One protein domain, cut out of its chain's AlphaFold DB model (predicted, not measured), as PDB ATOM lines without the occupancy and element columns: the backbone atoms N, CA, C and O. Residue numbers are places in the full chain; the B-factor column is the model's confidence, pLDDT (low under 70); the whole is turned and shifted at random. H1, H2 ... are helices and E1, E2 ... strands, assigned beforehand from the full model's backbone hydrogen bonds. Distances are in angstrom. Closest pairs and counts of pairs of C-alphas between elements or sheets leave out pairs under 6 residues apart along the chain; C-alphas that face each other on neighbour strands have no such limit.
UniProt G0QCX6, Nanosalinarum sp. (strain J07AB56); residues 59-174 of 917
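Overview. This is residues 59 to 174 of the 917 residues of a protein of Nanosalinarum sp. (strain J07AB56) (UniProt G0QCX6). Two parts stand end to end along the longest axis: a small, twisted sheet of four strands with the short helix H4 packed on it, and a loose group of three helices, H1, H2 and H3, off the E2 edge of that sheet. The last residues of H2 reach E2, and the stretch 162 to 174 folds back beside E4 at the other edge. The printed part has 116 residues, with four named helices and four named strands in the order E1 H1 H2 H3 E2 E3 H4 E4; the sheet's order is E2 E3 E1 E4, all antiparallel. The class is mixed, helices and strands, with 31 and 16 residues, under half of the printed part. The whole is compact, with a radius of gyration of the C-alphas of 14.0 A, yet elongated, spanning 42 by 27 by 26 A.

Along the chain. E1, residues 65 to 69, is 13.0 A long and begins with C-alpha 65 at (32.950, 1.846, -33.052). The other strands are E2, residues 131 to 133, 7.0 A; E3, residues 139 to 142, 10.0 A; and E4, residues 158 to 161, 10.4 A, with C-alpha 161 at (34.871, 6.117, -33.835). The helices are H1, residues 77 to 80, 5.6 A; H2, residues 84 to 93, 14.1 A; H3, residues 107 to 117, 15.2 A, beginning with C-alpha 107 at (26.034, 15.627, -6.496); and H4, residues 143 to 148, 8.7 A.

Arrangement. The sheet is only just strongly twisted, its C-alphas up to 4.3 A off their best plane. Within hydrogen-bond range are N 66 and O 160 across the antiparallel neighbours E1 and E4, 2.9 A apart, N 141 and O 67 across the antiparallel neighbours E3 and E1, 2.8 A apart, and N 140 and O 132 across the hairpin E2 and E3, 2.8 A apart. E3, H4 and E4 form a split strand-helix-strand unit, two strands running the same way with E1 between them in the sheet; its crossover is right-handed. H4 is on the sheet, and its closest C-alphas to E1 are those of Leu 143 and Arg 66, 6.1 A apart. H2 only grazes the sheet with residues 89 to 93; the C-alphas of Glu 93 and Ile 132, the closest of H2 and E2, are 4.4 A apart. H2 touches H1, closest at the C-alphas of Lys 86 and Ser 78, 4.8 A. H2 also touches H3, about perpendicular at 75 degrees, closest at the C-alphas of Lys 85 and Tyr 113, 6.8 A. H3 and H4 are apart. Every O i to N i+4 pair is within hydrogen-bond range in H2, H3 and H4; H1 is too short for such a pair.

Size, cuts and confidence. The C-alphas farthest apart, those of Glu 106 and Glu 154, are 43.2 A apart. The printed part has no cut. The links H2 to H3 and H3 to E2 are long, 13 residues each. Mean pLDDT of the printed part is 78.9; it is under 70 at residues 95 to 99, 121, 124 to 128, 134 to 137 and 165 to 166.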
ATOM      1  N   GLU A  59      31.717  -7.925 -36.428       81.75
ATOM      2  CA  GLU A  59      31.992  -8.760 -35.249       81.75
ATOM      3  C   GLU A  59      33.376  -8.499 -34.634       81.75
ATOM      4  O   GLU A  59      33.529  -8.534 -33.412       81.75
ATOM      5  N   GLU A  60      34.378  -8.201 -35.468       80.19
ATOM      6  CA  GLU A  60      35.767  -7.967 -35.052       80.19
ATOM      7  C   GLU A  60      36.055  -6.504 -34.672       80.19
ATOM      8  O   GLU A  60      37.092  -6.221 -34.061       80.19
ATOM      9  N   LEU A  61      35.156  -5.566 -34.996       86.62
ATOM     10  CA  LEU A  61      35.304  -4.168 -34.595       86.62
ATOM     11  C   LEU A  61      35.188  -4.015 -33.071       86.62
ATOM     12  O   LEU A  61      34.259  -4.506 -32.426       86.62
ATOM     13  N   GLU A  62      36.119  -3.258 -32.486       83.88
ATOM     14  CA  GLU A  62      36.016  -2.860 -31.080       83.88
ATOM     15  C   GLU A  62      34.737  -2.041 -30.841       83.88
ATOM     16  O   GLU A  62      34.443  -1.139 -31.621       83.88
ATOM     17  N   ASP A  63      34.083  -2.203 -29.685       76.31
ATOM     18  CA  ASP A  63      32.893  -1.427 -29.271       76.31
ATOM     19  C   ASP A  63      33.104   0.111 -29.221       76.31
ATOM     20  O   ASP A  63      32.168   0.898 -29.093       76.31
ATOM     21  N   ARG A  64      34.346   0.590 -29.378       83.69
ATOM     22  CA  ARG A  64      34.640   2.012 -29.643       83.69
ATOM     23  C   ARG A  64      34.136   2.494 -31.009       83.69
ATOM     24  O   ARG A  64      33.984   3.702 -31.192       83.69
ATOM     25  N   PHE A  65      33.846   1.586 -31.936       88.88
ATOM     26  CA  PHE A  65      32.950   1.846 -33.052       88.88
ATOM     27  C   PHE A  65      31.502   1.872 -32.571       88.88
ATOM     28  O   PHE A  65      31.035   0.984 -31.862       88.88
ATOM     29  N   ARG A  66      30.785   2.912 -32.985       87.94
ATOM     30  CA  ARG A  66      29.337   3.024 -32.852       87.94
ATOM     31  C   ARG A  66      28.713   3.130 -34.239       87.94
ATOM     32  O   ARG A  66      29.344   3.672 -35.150       87.94
ATOM     33  N   VAL A  67      27.477   2.668 -34.372       89.19
ATOM     34  CA  VAL A  67      26.671   2.788 -35.596       89.19
ATOM     35  C   VAL A  67      25.596   3.851 -35.421       89.19
ATOM     36  O   VAL A  67      25.065   4.019 -34.324       89.19
ATOM     37  N   ILE A  68      25.271   4.580 -36.485       88.31
ATOM     38  CA  ILE A  68      24.114   5.478 -36.526       88.31
ATOM     39  C   ILE A  68      22.939   4.722 -37.138       88.31
ATOM     40  O   ILE A  68      23.028   4.217 -38.258       88.31
ATOM     41  N   LEU A  69      21.851   4.658 -36.374       87.88
ATOM     42  CA  LEU A  69      20.611   3.954 -36.688       87.88
ATOM     43  C   LEU A  69      19.438   4.934 -36.758       87.88
ATOM     44  O   LEU A  69      19.501   6.050 -36.231       87.88
ATOM     45  N   GLU A  70      18.326   4.487 -37.338       84.62
ATOM     46  CA  GLU A  70      17.058   5.205 -37.212       84.62
ATOM     47  C   GLU A  70      16.582   5.249 -35.754       84.62
ATOM     48  O   GLU A  70      16.719   4.287 -34.994       84.62
ATOM     49  N   SER A  71      15.980   6.373 -35.359       78.12
ATOM     50  CA  SER A  71      15.566   6.640 -33.973       78.12
ATOM     51  C   SER A  71      14.489   5.691 -33.426       78.12
ATOM     52  O   SER A  71      14.208   5.731 -32.227       78.12
ATOM     53  N   GLU A  72      13.883   4.855 -34.270       77.69
ATOM     54  CA  GLU A  72      12.925   3.820 -33.865       77.69
ATOM     55  C   GLU A  72      13.618   2.493 -33.501       77.69
ATOM     56  O   GLU A  72      13.173   1.815 -32.578       77.69
ATOM     57  N   LEU A  73      14.750   2.170 -34.142       79.25
ATOM     58  CA  LEU A  73      15.514   0.931 -33.918       79.25
ATOM     59  C   LEU A  73      16.340   0.959 -32.623       79.25
ATOM     60  O   LEU A  73      16.593  -0.082 -32.023       79.25
ATOM     61  N   ALA A  74      16.741   2.150 -32.169       79.69
ATOM     62  CA  ALA A  74      17.499   2.349 -30.933       79.69
ATOM     63  C   ALA A  74      16.696   3.174 -29.901       79.69
ATOM     64  O   ALA A  74      16.925   4.381 -29.752       79.69
ATOM     65  N   PRO A  75      15.717   2.587 -29.186       79.44
ATOM     66  CA  PRO A  75      15.018   3.274 -28.098       79.44
ATOM     67  C   PRO A  75      15.978   3.673 -26.954       79.44
ATOM     68  O   PRO A  75      16.900   2.911 -26.644       79.44
ATOM     69  N   PRO A  76      15.766   4.824 -26.276       79.88
ATOM     70  CA  PRO A  76      16.669   5.287 -25.224       79.88
ATOM     71  C   PRO A  76      16.674   4.336 -24.026       79.88
ATOM     72  O   PRO A  76      15.624   3.880 -23.560       79.88
ATOM     73  N   VAL A  77      17.857   4.076 -23.477       80.81
ATOM     74  CA  VAL A  77      18.053   3.229 -22.296       80.81
ATOM     75  C   VAL A  77      17.352   3.838 -21.076       80.81
ATOM     76  O   VAL A  77      16.779   3.103 -20.271       80.81
ATOM     77  N   SER A  78      17.301   5.168 -20.963       81.75
ATOM     78  CA  SER A  78      16.605   5.901 -19.899       81.75
ATOM     79  C   SER A  78      15.108   5.595 -19.811       81.75
ATOM     80  O   SER A  78      14.541   5.655 -18.717       81.75
ATOM     81  N   GLU A  79      14.451   5.211 -20.910       82.00
ATOM     82  CA  GLU A  79      13.032   4.849 -20.886       82.00
ATOM     83  C   GLU A  79      12.769   3.539 -20.122       82.00
ATOM     84  O   GLU A  79      11.697   3.396 -19.533       82.00
ATOM     85  N   LYS A  80      13.777   2.660 -19.987       81.31
ATOM     86  CA  LYS A  80      13.733   1.452 -19.138       81.31
ATOM     87  C   LYS A  80      13.826   1.759 -17.625       81.31
ATOM     88  O   LYS A  80      13.696   0.847 -16.811       81.31
ATOM     89  N   TYR A  81      14.034   3.020 -17.222       84.44
ATOM     90  CA  TYR A  81      14.241   3.441 -15.825       84.44
ATOM     91  C   TYR A  81      13.275   4.550 -15.367       84.44
ATOM     92  O   TYR A  81      12.530   5.136 -16.151       84.44
ATOM     93  N   VAL A  82      13.284   4.847 -14.058       82.94
ATOM     94  CA  VAL A  82      12.432   5.864 -13.406       82.94
ATOM     95  C   VAL A  82      13.199   6.690 -12.363       82.94
ATOM     96  O   VAL A  82      14.211   6.243 -11.817       82.94
ATOM     97  N   GLY A  83      12.701   7.897 -12.071       85.00
ATOM     98  CA  GLY A  83      13.286   8.829 -11.096       85.00
ATOM     99  C   GLY A  83      14.707   9.272 -11.460       85.00
ATOM    100  O   GLY A  83      15.058   9.342 -12.634       85.00
ATOM    101  N   ILE A  84      15.550   9.501 -10.447       83.25
ATOM    102  CA  ILE A  84      16.927  10.013 -10.599       83.25
ATOM    103  C   ILE A  84      17.774   9.169 -11.577       83.25
ATOM    104  O   ILE A  84      18.592   9.723 -12.303       83.25
ATOM    105  N   LYS A  85      17.553   7.845 -11.676       82.69
ATOM    106  CA  LYS A  85      18.218   7.014 -12.701       82.69
ATOM    107  C   LYS A  85      17.872   7.452 -14.129       82.69
ATOM    108  O   LYS A  85      18.760   7.482 -14.972       82.69
ATOM    109  N   LYS A  86      16.604   7.787 -14.396       85.88
ATOM    110  CA  LYS A  86      16.144   8.272 -15.705       85.88
ATOM    111  C   LYS A  86      16.703   9.656 -16.014       85.88
ATOM    112  O   LYS A  86      17.153   9.875 -17.128       85.88
ATOM    113  N   GLU A  87      16.721  10.556 -15.031       83.44
ATOM    114  CA  GLU A  87      17.304  11.900 -15.185       83.44
ATOM    115  C   GLU A  87      18.805  11.835 -15.514       83.44
ATOM    116  O   GLU A  87      19.245  12.457 -16.475       83.44
ATOM    117  N   ILE A  88      19.575  11.014 -14.787       82.50
ATOM    118  CA  ILE A  88      21.009  10.803 -15.053       82.50
ATOM    119  C   ILE A  88      21.231  10.188 -16.438       82.50
ATOM    120  O   ILE A  88      22.098  10.652 -17.172       82.50
ATOM    121  N   LEU A  89      20.455   9.162 -16.812       81.31
ATOM    122  CA  LEU A  89      20.596   8.537 -18.127       81.31
ATOM    123  C   LEU A  89      20.248   9.510 -19.261       81.31
ATOM    124  O   LEU A  89      20.989   9.543 -20.233       81.31
ATOM    125  N   LYS A  90      19.217  10.357 -19.130       80.88
ATOM    126  CA  LYS A  90      18.884  11.350 -20.168       80.88
ATOM    127  C   LYS A  90      19.970  12.402 -20.380       80.88
ATOM    128  O   LYS A  90      20.215  12.778 -21.519       80.88
ATOM    129  N   GLU A  91      20.650  12.835 -19.319       79.12
ATOM    130  CA  GLU A  91      21.788  13.762 -19.438       79.12
ATOM    131  C   GLU A  91      23.022  13.090 -20.078       79.12
ATOM    132  O   GLU A  91      23.812  13.746 -20.746       79.12
ATOM    133  N   VAL A  92      23.176  11.768 -19.936       77.00
ATOM    134  CA  VAL A  92      24.226  10.994 -20.628       77.00
ATOM    135  C   VAL A  92      23.856  10.719 -22.093       77.00
ATOM    136  O   VAL A  92      24.713  10.797 -22.973       77.00
ATOM    137  N   GLU A  93      22.587  10.425 -22.377       76.75
ATOM    138  CA  GLU A  93      22.052  10.175 -23.726       76.75
ATOM    139  C   GLU A  93      22.053  11.427 -24.611       76.75
ATOM    140  O   GLU A  93      22.239  11.308 -25.820       76.75
ATOM    141  N   SER A  94      21.919  12.621 -24.024       72.19
ATOM    142  CA  SER A  94      22.084  13.909 -24.717       72.19
ATOM    143  C   SER A  94      23.554  14.304 -24.952       72.19
ATOM    144  O   SER A  94      23.832  15.364 -25.516       72.19
ATOM    145  N   GLY A  95      24.513  13.475 -24.516       65.38
ATOM    146  CA  GLY A  95      25.950  13.742 -24.619       65.38
ATOM    147  C   GLY A  95      26.511  14.680 -23.540       65.38
ATOM    148  O   GLY A  95      27.662  15.118 -23.656       65.38
ATOM    149  N   GLY A  96      25.739  14.986 -22.492       63.34
ATOM    150  CA  GLY A  96      26.154  15.816 -21.362       63.34
ATOM    151  C   GLY A  96      27.335  15.213 -20.595       63.34
ATOM    152  O   GLY A  96      27.291  14.086 -20.101       63.34
ATOM    153  N   LYS A  97      28.435  15.971 -20.479       58.59
ATOM    154  CA  LYS A  97      29.660  15.524 -19.794       58.59
ATOM    155  C   LYS A  97      29.919  16.289 -18.508       58.59
ATOM    156  O   LYS A  97      30.510  17.365 -18.525       58.59
ATOM    157  N   ASN A  98      29.594  15.651 -17.385       58.56
ATOM    158  CA  ASN A  98      29.885  16.101 -16.018       58.56
ATOM    159  C   ASN A  98      29.203  17.404 -15.563       58.56
ATOM    160  O   ASN A  98      29.405  17.806 -14.411       58.56
ATOM    161  N   ASP A  99      28.386  18.038 -16.407       63.31
ATOM    162  CA  ASP A  99      27.343  18.928 -15.912       63.31
ATOM    163  C   ASP A  99      26.136  18.074 -15.511       63.31
ATOM    164  O   ASP A  99      25.747  17.149 -16.212       63.31
ATOM    165  N   TRP A 100      25.600  18.359 -14.330       77.69
ATOM    166  CA  TRP A 100      24.461  17.657 -13.740       77.69
ATOM    167  C   TRP A 100      23.428  18.664 -13.216       77.69
ATOM    168  O   TRP A 100      22.609  18.328 -12.367       77.69
ATOM    169  N   SER A 101      23.493  19.920 -13.677       71.00
ATOM    170  CA  SER A 101      22.583  21.008 -13.289       71.00
ATOM    171  C   SER A 101      21.115  20.737 -13.629       71.00
ATOM    172  O   SER A 101      20.235  21.274 -12.959       71.00
ATOM    173  N   ASN A 102      20.858  19.874 -14.615       70.94
ATOM    174  CA  ASN A 102      19.521  19.464 -15.047       70.94
ATOM    175  C   ASN A 102      18.927  18.311 -14.209       70.94
ATOM    176  O   ASN A 102      17.726  18.064 -14.284       70.94
ATOM    177  N   VAL A 103      19.745  17.603 -13.415       80.25
ATOM    178  CA  VAL A 103      19.309  16.470 -12.578       80.25
ATOM    179  C   VAL A 103      18.891  16.986 -11.202       80.25
ATOM    180  O   VAL A 103      19.666  17.656 -10.519       80.25
ATOM    181  N   ASN A 104      17.684  16.647 -10.746       79.31
ATOM    182  CA  ASN A 104      17.100  17.200  -9.522       79.31
ATOM    183  C   ASN A 104      17.561  16.443  -8.257       79.31
ATOM    184  O   ASN A 104      16.758  15.914  -7.484       79.31
ATOM    185  N   ALA A 105      18.879  16.350  -8.061       80.19
ATOM    186  CA  ALA A 105      19.506  15.626  -6.959       80.19
ATOM    187  C   ALA A 105      20.847  16.249  -6.531       80.19
ATOM    188  O   ALA A 105      21.539  16.904  -7.308       80.19
ATOM    189  N   GLU A 106      21.268  16.000  -5.288       81.19
ATOM    190  CA  GLU A 106      22.615  16.378  -4.852       81.19
ATOM    191  C   GLU A 106      23.705  15.615  -5.627       81.19
ATOM    192  O   GLU A 106      23.572  14.423  -5.921       81.19
ATOM    193  N   LYS A 107      24.862  16.255  -5.850       79.81
ATOM    194  CA  LYS A 107      26.034  15.627  -6.496       79.81
ATOM    195  C   LYS A 107      26.519  14.357  -5.772       79.81
ATOM    196  O   LYS A 107      27.041  13.444  -6.409       79.81
ATOM    197  N   SER A 108      26.307  14.280  -4.456       77.94
ATOM    198  CA  SER A 108      26.514  13.093  -3.612       77.94
ATOM    199  C   SER A 108      25.694  11.893  -4.122       77.94
ATOM    200  O   SER A 108      26.247  10.830  -4.419       77.94
ATOM    201  N   VAL A 109      24.389  12.096  -4.314       81.19
ATOM    202  CA  VAL A 109      23.422  11.117  -4.819       81.19
ATOM    203  C   VAL A 109      23.720  10.756  -6.274       81.19
ATOM    204  O   VAL A 109      23.834   9.572  -6.585       81.19
ATOM    205  N   VAL A 110      23.948  11.747  -7.145       82.12
ATOM    206  CA  VAL A 110      24.285  11.524  -8.565       82.12
ATOM    207  C   VAL A 110      25.531  10.643  -8.707       82.12
ATOM    208  O   VAL A 110      25.483   9.612  -9.374       82.12
ATOM    209  N   SER A 111      26.619  10.961  -7.995       80.31
ATOM    210  CA  SER A 111      27.852  10.152  -8.028       80.31
ATOM    211  C   SER A 111      27.683   8.722  -7.487       80.31
ATOM    212  O   SER A 111      28.447   7.827  -7.851       80.31
ATOM    213  N   THR A 112      26.676   8.488  -6.640       83.00
ATOM    214  CA  THR A 112      26.347   7.158  -6.110       83.00
ATOM    215  C   THR A 112      25.549   6.335  -7.123       83.00
ATOM    216  O   THR A 112      25.790   5.137  -7.259       83.00
ATOM    217  N   TYR A 113      24.636   6.968  -7.867       83.12
ATOM    218  CA  TYR A 113      23.888   6.312  -8.942       83.12
ATOM    219  C   TYR A 113      24.741   6.052 -10.187       83.12
ATOM    220  O   TYR A 113      24.614   4.971 -10.753       83.12
ATOM    221  N   LEU A 114      25.658   6.950 -10.568       79.50
ATOM    222  CA  LEU A 114      26.608   6.714 -11.668       79.50
ATOM    223  C   LEU A 114      27.446   5.452 -11.422       79.50
ATOM    224  O   LEU A 114      27.343   4.500 -12.186       79.50
ATOM    225  N   ARG A 115      28.121   5.358 -10.266       78.69
ATOM    226  CA  ARG A 115      28.867   4.154  -9.837       78.69
ATOM    227  C   ARG A 115      28.035   2.883  -9.708       78.69
ATOM    228  O   ARG A 115      28.587   1.799  -9.528       78.69
ATOM    229  N   ARG A 116      26.710   3.012  -9.689       80.56
ATOM    230  CA  ARG A 116      25.787   1.883  -9.673       80.56
ATOM    231  C   ARG A 116      25.398   1.473 -11.094       80.56
ATOM    232  O   ARG A 116      25.368   0.283 -11.354       80.56
ATOM    233  N   LEU A 117      25.185   2.428 -11.997       79.69
ATOM    234  CA  LEU A 117      24.952   2.181 -13.422       79.69
ATOM    235  C   LEU A 117      26.211   1.617 -14.111       79.69
ATOM    236  O   LEU A 117      26.084   0.670 -14.874       79.69
ATOM    237  N   GLU A 118      27.411   2.087 -13.740       75.62
ATOM    238  CA  GLU A 118      28.721   1.507 -14.121       75.62
ATOM    239  C   GLU A 118      28.918   0.052 -13.638       75.62
ATOM    240  O   GLU A 118      29.758  -0.665 -14.167       75.62
ATOM    241  N   ARG A 119      28.198  -0.380 -12.589       76.69
ATOM    242  CA  ARG A 119      28.261  -1.740 -12.002       76.69
ATOM    243  C   ARG A 119      27.107  -2.651 -12.411       76.69
ATOM    244  O   ARG A 119      27.109  -3.829 -12.073       76.69
ATOM    245  N   GLU A 120      26.091  -2.069 -13.026       75.69
ATOM    246  CA  GLU A 120      24.941  -2.750 -13.615       75.69
ATOM    247  C   GLU A 120      25.082  -2.742 -15.158       75.69
ATOM    248  O   GLU A 120      24.100  -2.969 -15.854       75.69
ATOM    249  N   ASP A 121      26.286  -2.415 -15.661       67.06
ATOM    250  CA  ASP A 121      26.725  -2.292 -17.064       67.06
ATOM    251  C   ASP A 121      25.827  -1.416 -17.978       67.06
ATOM    252  O   ASP A 121      25.945  -1.407 -19.198       67.06
ATOM    253  N   VAL A 122      24.976  -0.576 -17.375       72.25
ATOM    254  CA  VAL A 122      24.020   0.319 -18.061       72.25
ATOM    255  C   VAL A 122      24.712   1.518 -18.723       72.25
ATOM    256  O   VAL A 122      24.158   2.145 -19.625       72.25
ATOM    257  N   ILE A 123      25.901   1.884 -18.241       70.94
ATOM    258  CA  ILE A 123      26.742   2.953 -18.787       70.94
ATOM    259  C   ILE A 123      28.182   2.436 -18.807       70.94
ATOM    260  O   ILE A 123      28.679   1.929 -17.802       70.94
ATOM    261  N   SER A 124      28.867   2.606 -19.937       66.25
ATOM    262  CA  SER A 124      30.276   2.229 -20.084       66.25
ATOM    263  C   SER A 124      31.195   3.003 -19.127       66.25
ATOM    264  O   SER A 124      30.912   4.138 -18.743       66.25
ATOM    265  N   HIS A 125      32.379   2.448 -18.845       53.16
ATOM    266  CA  HIS A 125      33.428   3.068 -18.012       53.16
ATOM    267  C   HIS A 125      33.923   4.450 -18.519       53.16
ATOM    268  O   HIS A 125      34.679   5.135 -17.832       53.16
ATOM    269  N   CYS A 126      33.503   4.877 -19.715       51.56
ATOM    270  CA  CYS A 126      33.750   6.205 -20.284       51.56
ATOM    271  C   CYS A 126      32.621   7.221 -19.990       51.56
ATOM    272  O   CYS A 126      32.635   8.312 -20.561       51.56
ATOM    273  N   ASN A 127      31.639   6.873 -19.144       54.78
ATOM    274  CA  ASN A 127      30.357   7.574 -18.970       54.78
ATOM    275  C   ASN A 127      29.543   7.723 -20.275       54.78
ATOM    276  O   ASN A 127      28.811   8.692 -20.447       54.78
ATOM    277  N   GLY A 128      29.673   6.773 -21.207       66.19
ATOM    278  CA  GLY A 128      28.873   6.721 -22.436       66.19
ATOM    279  C   GLY A 128      27.762   5.676 -22.343       66.19
ATOM    280  O   GLY A 128      28.044   4.521 -22.011       66.19
ATOM    281  N   SER A 129      26.527   6.069 -22.659       70.50
ATOM    282  CA  SER A 129      25.393   5.149 -22.824       70.50
ATOM    283  C   SER A 129      25.623   4.177 -24.005       70.50
ATOM    284  O   SER A 129      26.362   4.509 -24.944       70.50
ATOM    285  N   PRO A 130      24.997   2.983 -23.999       72.44
ATOM    286  CA  PRO A 130      24.868   2.131 -25.182       72.44
ATOM    287  C   PRO A 130      24.148   2.811 -26.358       72.44
ATOM    288  O   PRO A 130      24.433   2.477 -27.502       72.44
ATOM    289  N   VAL A 131      23.266   3.786 -26.094       75.06
ATOM    290  CA  VAL A 131      22.550   4.589 -27.107       75.06
ATOM    291  C   VAL A 131      22.647   6.081 -26.768       75.06
ATOM    292  O   VAL A 131      22.407   6.463 -25.625       75.06
ATOM    293  N   ILE A 132      22.992   6.930 -27.740       75.81
ATOM    294  CA  ILE A 132      23.181   8.387 -27.598       75.81
ATOM    295  C   ILE A 132      22.431   9.104 -28.737       75.81
ATOM    296  O   ILE A 132      22.388   8.599 -29.860       75.81
ATOM    297  N   GLU A 133      21.828  10.269 -28.486       72.00
ATOM    298  CA  GLU A 133      21.117  11.027 -29.525       72.00
ATOM    299  C   GLU A 133      22.076  11.714 -30.513       72.00
ATOM    300  O   GLU A 133      23.013  12.404 -30.113       72.00
ATOM    301  N   ALA A 134      21.824  11.554 -31.819       68.00
ATOM    302  CA  ALA A 134      22.620  12.139 -32.905       68.00
ATOM    303  C   ALA A 134      21.930  13.375 -33.521       68.00
ATOM    304  O   ALA A 134      21.952  13.596 -34.731       68.00
ATOM    305  N   GLY A 135      21.246  14.167 -32.689       65.12
ATOM    306  CA  GLY A 135      20.424  15.285 -33.151       65.12
ATOM    307  C   GLY A 135      19.337  14.828 -34.132       65.12
ATOM    308  O   GLY A 135      18.535  13.955 -33.813       65.12
ATOM    309  N   ASN A 136      19.318  15.416 -35.331       57.66
ATOM    310  CA  ASN A 136      18.341  15.086 -36.375       57.66
ATOM    311  C   ASN A 136      18.741  13.873 -37.242       57.66
ATOM    312  O   ASN A 136      17.963  13.483 -38.108       57.66
ATOM    313  N   GLU A 137      19.939  13.308 -37.063       61.88
ATOM    314  CA  GLU A 137      20.512  12.306 -37.981       61.88
ATOM    315  C   GLU A 137      20.206  10.856 -37.564       61.88
ATOM    316  O   GLU A 137      20.408   9.931 -38.347       61.88
ATOM    317  N   GLY A 138      19.674  10.653 -36.352       79.19
ATOM    318  CA  GLY A 138      19.297   9.346 -35.812       79.19
ATOM    319  C   GLY A 138      19.780   9.161 -34.375       79.19
ATOM    320  O   GLY A 138      19.799  10.104 -33.575       79.19
ATOM    321  N   ARG A 139      20.212   7.941 -34.042       83.81
ATOM    322  CA  ARG A 139      20.870   7.629 -32.763       83.81
ATOM    323  C   ARG A 139      22.131   6.803 -32.957       83.81
ATOM    324  O   ARG A 139      22.172   5.902 -33.785       83.81
ATOM    325  N   ILE A 140      23.142   7.117 -32.155       84.19
ATOM    326  CA  ILE A 140      24.436   6.438 -32.094       84.19
ATOM    327  C   ILE A 140      24.304   5.268 -31.112       84.19
ATOM    328  O   ILE A 140      24.175   5.498 -29.909       84.19
ATOM    329  N   ALA A 141      24.338   4.032 -31.607       86.12
ATOM    330  CA  ALA A 141      24.240   2.802 -30.820       86.12
ATOM    331  C   ALA A 141      25.574   2.037 -30.768       86.12
ATOM    332  O   ALA A 141      26.398   2.122 -31.683       86.12
ATOM    333  N   SER A 142      25.805   1.296 -29.683       86.69
ATOM    334  CA  SER A 142      26.947   0.388 -29.540       86.69
ATOM    335  C   SER A 142      26.770  -0.879 -30.371       86.69
ATOM    336  O   SER A 142      25.649  -1.352 -30.559       86.69
ATOM    337  N   LEU A 143      27.875  -1.440 -30.873       86.31
ATOM    338  CA  LEU A 143      27.825  -2.707 -31.608       86.31
ATOM    339  C   LEU A 143      27.340  -3.839 -30.692       86.31
ATOM    340  O   LEU A 143      26.588  -4.705 -31.125       86.31
ATOM    341  N   GLU A 144      27.690  -3.780 -29.405       83.31
ATOM    342  CA  GLU A 144      27.151  -4.676 -28.379       83.31
ATOM    343  C   GLU A 144      25.620  -4.556 -28.244       83.31
ATOM    344  O   GLU A 144      24.928  -5.567 -28.325       83.31
ATOM    345  N   TYR A 145      25.068  -3.337 -28.178       83.12
ATOM    346  CA  TYR A 145      23.617  -3.102 -28.129       83.12
ATOM    347  C   TYR A 145      22.904  -3.612 -29.388       83.12
ATOM    348  O   TYR A 145      21.811  -4.167 -29.290       83.12
ATOM    349  N   CYS A 146      23.508  -3.446 -30.569       85.50
ATOM    350  CA  CYS A 146      22.926  -3.938 -31.819       85.50
ATOM    351  C   CYS A 146      22.782  -5.465 -31.798       85.50
ATOM    352  O   CYS A 146      21.697  -5.971 -32.078       85.50
ATOM    353  N   ARG A 147      23.824  -6.185 -31.356       85.44
ATOM    354  CA  ARG A 147      23.780  -7.647 -31.175       85.44
ATOM    355  C   ARG A 147      22.758  -8.065 -30.110       85.44
ATOM    356  O   ARG A 147      21.962  -8.962 -30.360       85.44
ATOM    357  N   GLU A 148      22.724  -7.395 -28.952       81.81
ATOM    358  CA  GLU A 148      21.768  -7.695 -27.869       81.81
ATOM    359  C   GLU A 148      20.292  -7.536 -28.272       81.81
ATOM    360  O   GLU A 148      19.428  -8.210 -27.711       81.81
ATOM    361  N   ASN A 149      19.987  -6.620 -29.198       81.31
ATOM    362  CA  ASN A 149      18.614  -6.278 -29.585       81.31
ATOM    363  C   ASN A 149      18.241  -6.799 -30.991       81.31
ATOM    364  O   ASN A 149      17.162  -6.471 -31.475       81.31
ATOM    365  N   GLY A 150      19.095  -7.615 -31.627       83.19
ATOM    366  CA  GLY A 150      18.829  -8.219 -32.941       83.19
ATOM    367  C   GLY A 150      18.723  -7.198 -34.079       83.19
ATOM    368  O   GLY A 150      17.822  -7.292 -34.907       83.19
ATOM    369  N   ILE A 151      19.587  -6.178 -34.080       86.88
ATOM    370  CA  ILE A 151      19.598  -5.131 -35.109       86.88
ATOM    371  C   ILE A 151      20.532  -5.554 -36.243       86.88
ATOM    372  O   ILE A 151      21.752  -5.495 -36.091       86.88
ATOM    373  N   GLU A 152      19.936  -5.952 -37.367       88.50
ATOM    374  CA  GLU A 152      20.632  -6.385 -38.583       88.50
ATOM    375  C   GLU A 152      21.579  -5.312 -39.141       88.50
ATOM    376  O   GLU A 152      21.258  -4.118 -39.137       88.50
ATOM    377  N   GLU A 153      22.720  -5.740 -39.691       87.75
ATOM    378  CA  GLU A 153      23.763  -4.833 -40.196       87.75
ATOM    379  C   GLU A 153      23.288  -3.951 -41.364       87.75
ATOM    380  O   GLU A 153      23.747  -2.820 -41.507       87.75
ATOM    381  N   GLU A 154      22.294  -4.405 -42.141       86.69
ATOM    382  CA  GLU A 154      21.621  -3.612 -43.186       86.69
ATOM    383  C   GLU A 154      20.975  -2.317 -42.648       86.69
ATOM    384  O   GLU A 154      20.741  -1.370 -43.397       86.69
ATOM    385  N   SER A 155      20.695  -2.249 -41.340       87.69
ATOM    386  CA  SER A 155      20.136  -1.058 -40.685       87.69
ATOM    387  C   SER A 155      21.185   0.013 -40.356       87.69
ATOM    388  O   SER A 155      20.831   1.107 -39.901       87.69
ATOM    389  N   PHE A 156      22.476  -0.288 -40.517       91.00
ATOM    390  CA  PHE A 156      23.563   0.604 -40.125       91.00
ATOM    391  C   PHE A 156      23.757   1.676 -41.202       91.00
ATOM    392  O   PHE A 156      24.144   1.376 -42.324       91.00
ATOM    393  N   LYS A 157      23.519   2.953 -40.876       89.62
ATOM    394  CA  LYS A 157      23.657   4.046 -41.858       89.62
ATOM    395  C   LYS A 157      25.066   4.616 -41.924       89.62
ATOM    396  O   LYS A 157      25.565   4.941 -42.996       89.62
ATOM    397  N   GLN A 158      25.696   4.782 -40.765       90.75
ATOM    398  CA  GLN A 158      27.040   5.346 -40.648       90.75
ATOM    399  C   GLN A 158      27.812   4.703 -39.497       90.75
ATOM    400  O   GLN A 158      27.223   4.339 -38.482       90.75
ATOM    401  N   LEU A 159      29.136   4.630 -39.624       91.00
ATOM    402  CA  LEU A 159      30.063   4.270 -38.550       91.00
ATOM    403  C   LEU A 159      30.739   5.519 -37.973       91.00
ATOM    404  O   LEU A 159      31.109   6.448 -38.697       91.00
ATOM    405  N   VAL A 160      30.971   5.523 -36.658       90.00
ATOM    406  CA  VAL A 160      31.734   6.571 -35.967       90.00
ATOM    407  C   VAL A 160      32.662   5.995 -34.902       90.00
ATOM    408  O   VAL A 160      32.268   5.166 -34.084       90.00
ATOM    409  N   TRP A 161      33.910   6.467 -34.881       88.94
ATOM    410  CA  TRP A 161      34.871   6.117 -33.835       88.94
ATOM    411  C   TRP A 161      34.750   7.052 -32.626       88.94
ATOM    412  O   TRP A 161      35.027   8.254 -32.736       88.94
ATOM    413  N   ILE A 162      34.417   6.504 -31.455       83.88
ATOM    414  CA  ILE A 162      34.463   7.212 -30.171       83.88
ATOM    415  C   ILE A 162      35.805   6.948 -29.477       83.88
ATOM    416  O   ILE A 162      36.186   5.828 -29.141       83.88
ATOM    417  N   SER A 163      36.544   8.028 -29.238       79.19
ATOM    418  CA  SER A 163      37.837   8.000 -28.551       79.19
ATOM    419  C   SER A 163      37.690   7.848 -27.026       79.19
ATOM    420  O   SER A 163      36.618   8.042 -26.460       79.19
ATOM    421  N   SER A 164      38.775   7.518 -26.315       71.94
ATOM    422  CA  SER A 164      38.742   7.171 -24.878       71.94
ATOM    423  C   SER A 164      38.434   8.329 -23.915       71.94
ATOM    424  O   SER A 164      38.364   8.111 -22.710       71.94
ATOM    425  N   ASN A 165      38.249   9.554 -24.414       66.06
ATOM    426  CA  ASN A 165      37.681  10.682 -23.657       66.06
ATOM    427  C   ASN A 165      36.185  10.924 -24.000       66.06
ATOM    428  O   ASN A 165      35.609  11.973 -23.686       66.06
ATOM    429  N   GLY A 166      35.568   9.974 -24.709       65.12
ATOM    430  CA  GLY A 166      34.201  10.025 -25.209       65.12
ATOM    431  C   GLY A 166      33.968  11.034 -26.336       65.12
ATOM    432  O   GLY A 166      32.825  11.438 -26.522       65.12
ATOM    433  N   GLN A 167      34.993  11.580 -27.000       71.81
ATOM    434  CA  GLN A 167      34.786  12.424 -28.184       71.81
ATOM    435  C   GLN A 167      34.594  11.537 -29.415       71.81
ATOM    436  O   GLN A 167      35.445  10.687 -29.702       71.81
ATOM    437  N   SER A 168      33.488  11.752 -30.124       76.69
ATOM    438  CA  SER A 168      33.248  11.215 -31.459       76.69
ATOM    439  C   SER A 168      34.226  11.810 -32.472       76.69
ATOM    440  O   SER A 168      34.677  12.952 -32.358       76.69
ATOM    441  N   SER A 169      34.566  10.996 -33.463       85.38
ATOM    442  CA  SER A 169      35.242  11.412 -34.692       85.38
ATOM    443  C   SER A 169      34.197  11.829 -35.738       85.38
ATOM    444  O   SER A 169      32.998  11.716 -35.490       85.38
ATOM    445  N   GLY A 170      34.631  12.275 -36.919       83.00
ATOM    446  CA  GLY A 170      33.722  12.386 -38.063       83.00
ATOM    447  C   GLY A 170      33.180  11.015 -38.485       83.00
ATOM    448  O   GLY A 170      33.879  10.003 -38.350       83.00
ATOM    449  N   THR A 171      31.940  10.980 -38.962       89.19
ATOM    450  CA  THR A 171      31.256   9.763 -39.414       89.19
ATOM    451  C   THR A 171      31.740   9.322 -40.799       89.19
ATOM    452  O   THR A 171      32.388  10.078 -41.522       89.19
ATOM    453  N   ILE A 172      31.447   8.083 -41.174       92.19
ATOM    454  CA  ILE A 172      31.538   7.571 -42.550       92.19
ATOM    455  C   ILE A 172      30.321   6.696 -42.820       92.19
ATOM    456  O   ILE A 172      29.686   6.243 -41.872       92.19
ATOM    457  N   GLU A 173      30.013   6.432 -44.084       92.62
ATOM    458  CA  GLU A 173      29.035   5.403 -44.463       92.62
ATOM    459  C   GLU A 173      29.386   4.030 -43.852       92.62
ATOM    460  O   GLU A 173      30.545   3.759 -43.513       92.62
ATOM    461  N   ALA A 174      28.377   3.193 -43.598       90.75
ATOM    462  CA  ALA A 174      28.567   1.946 -42.865       90.75
ATOM    463  C   ALA A 174      29.240   0.868 -43.728       90.75
ATOM    464  O   ALA A 174      28.620   0.238 -44.577       90.75
TER     465      ALA A 174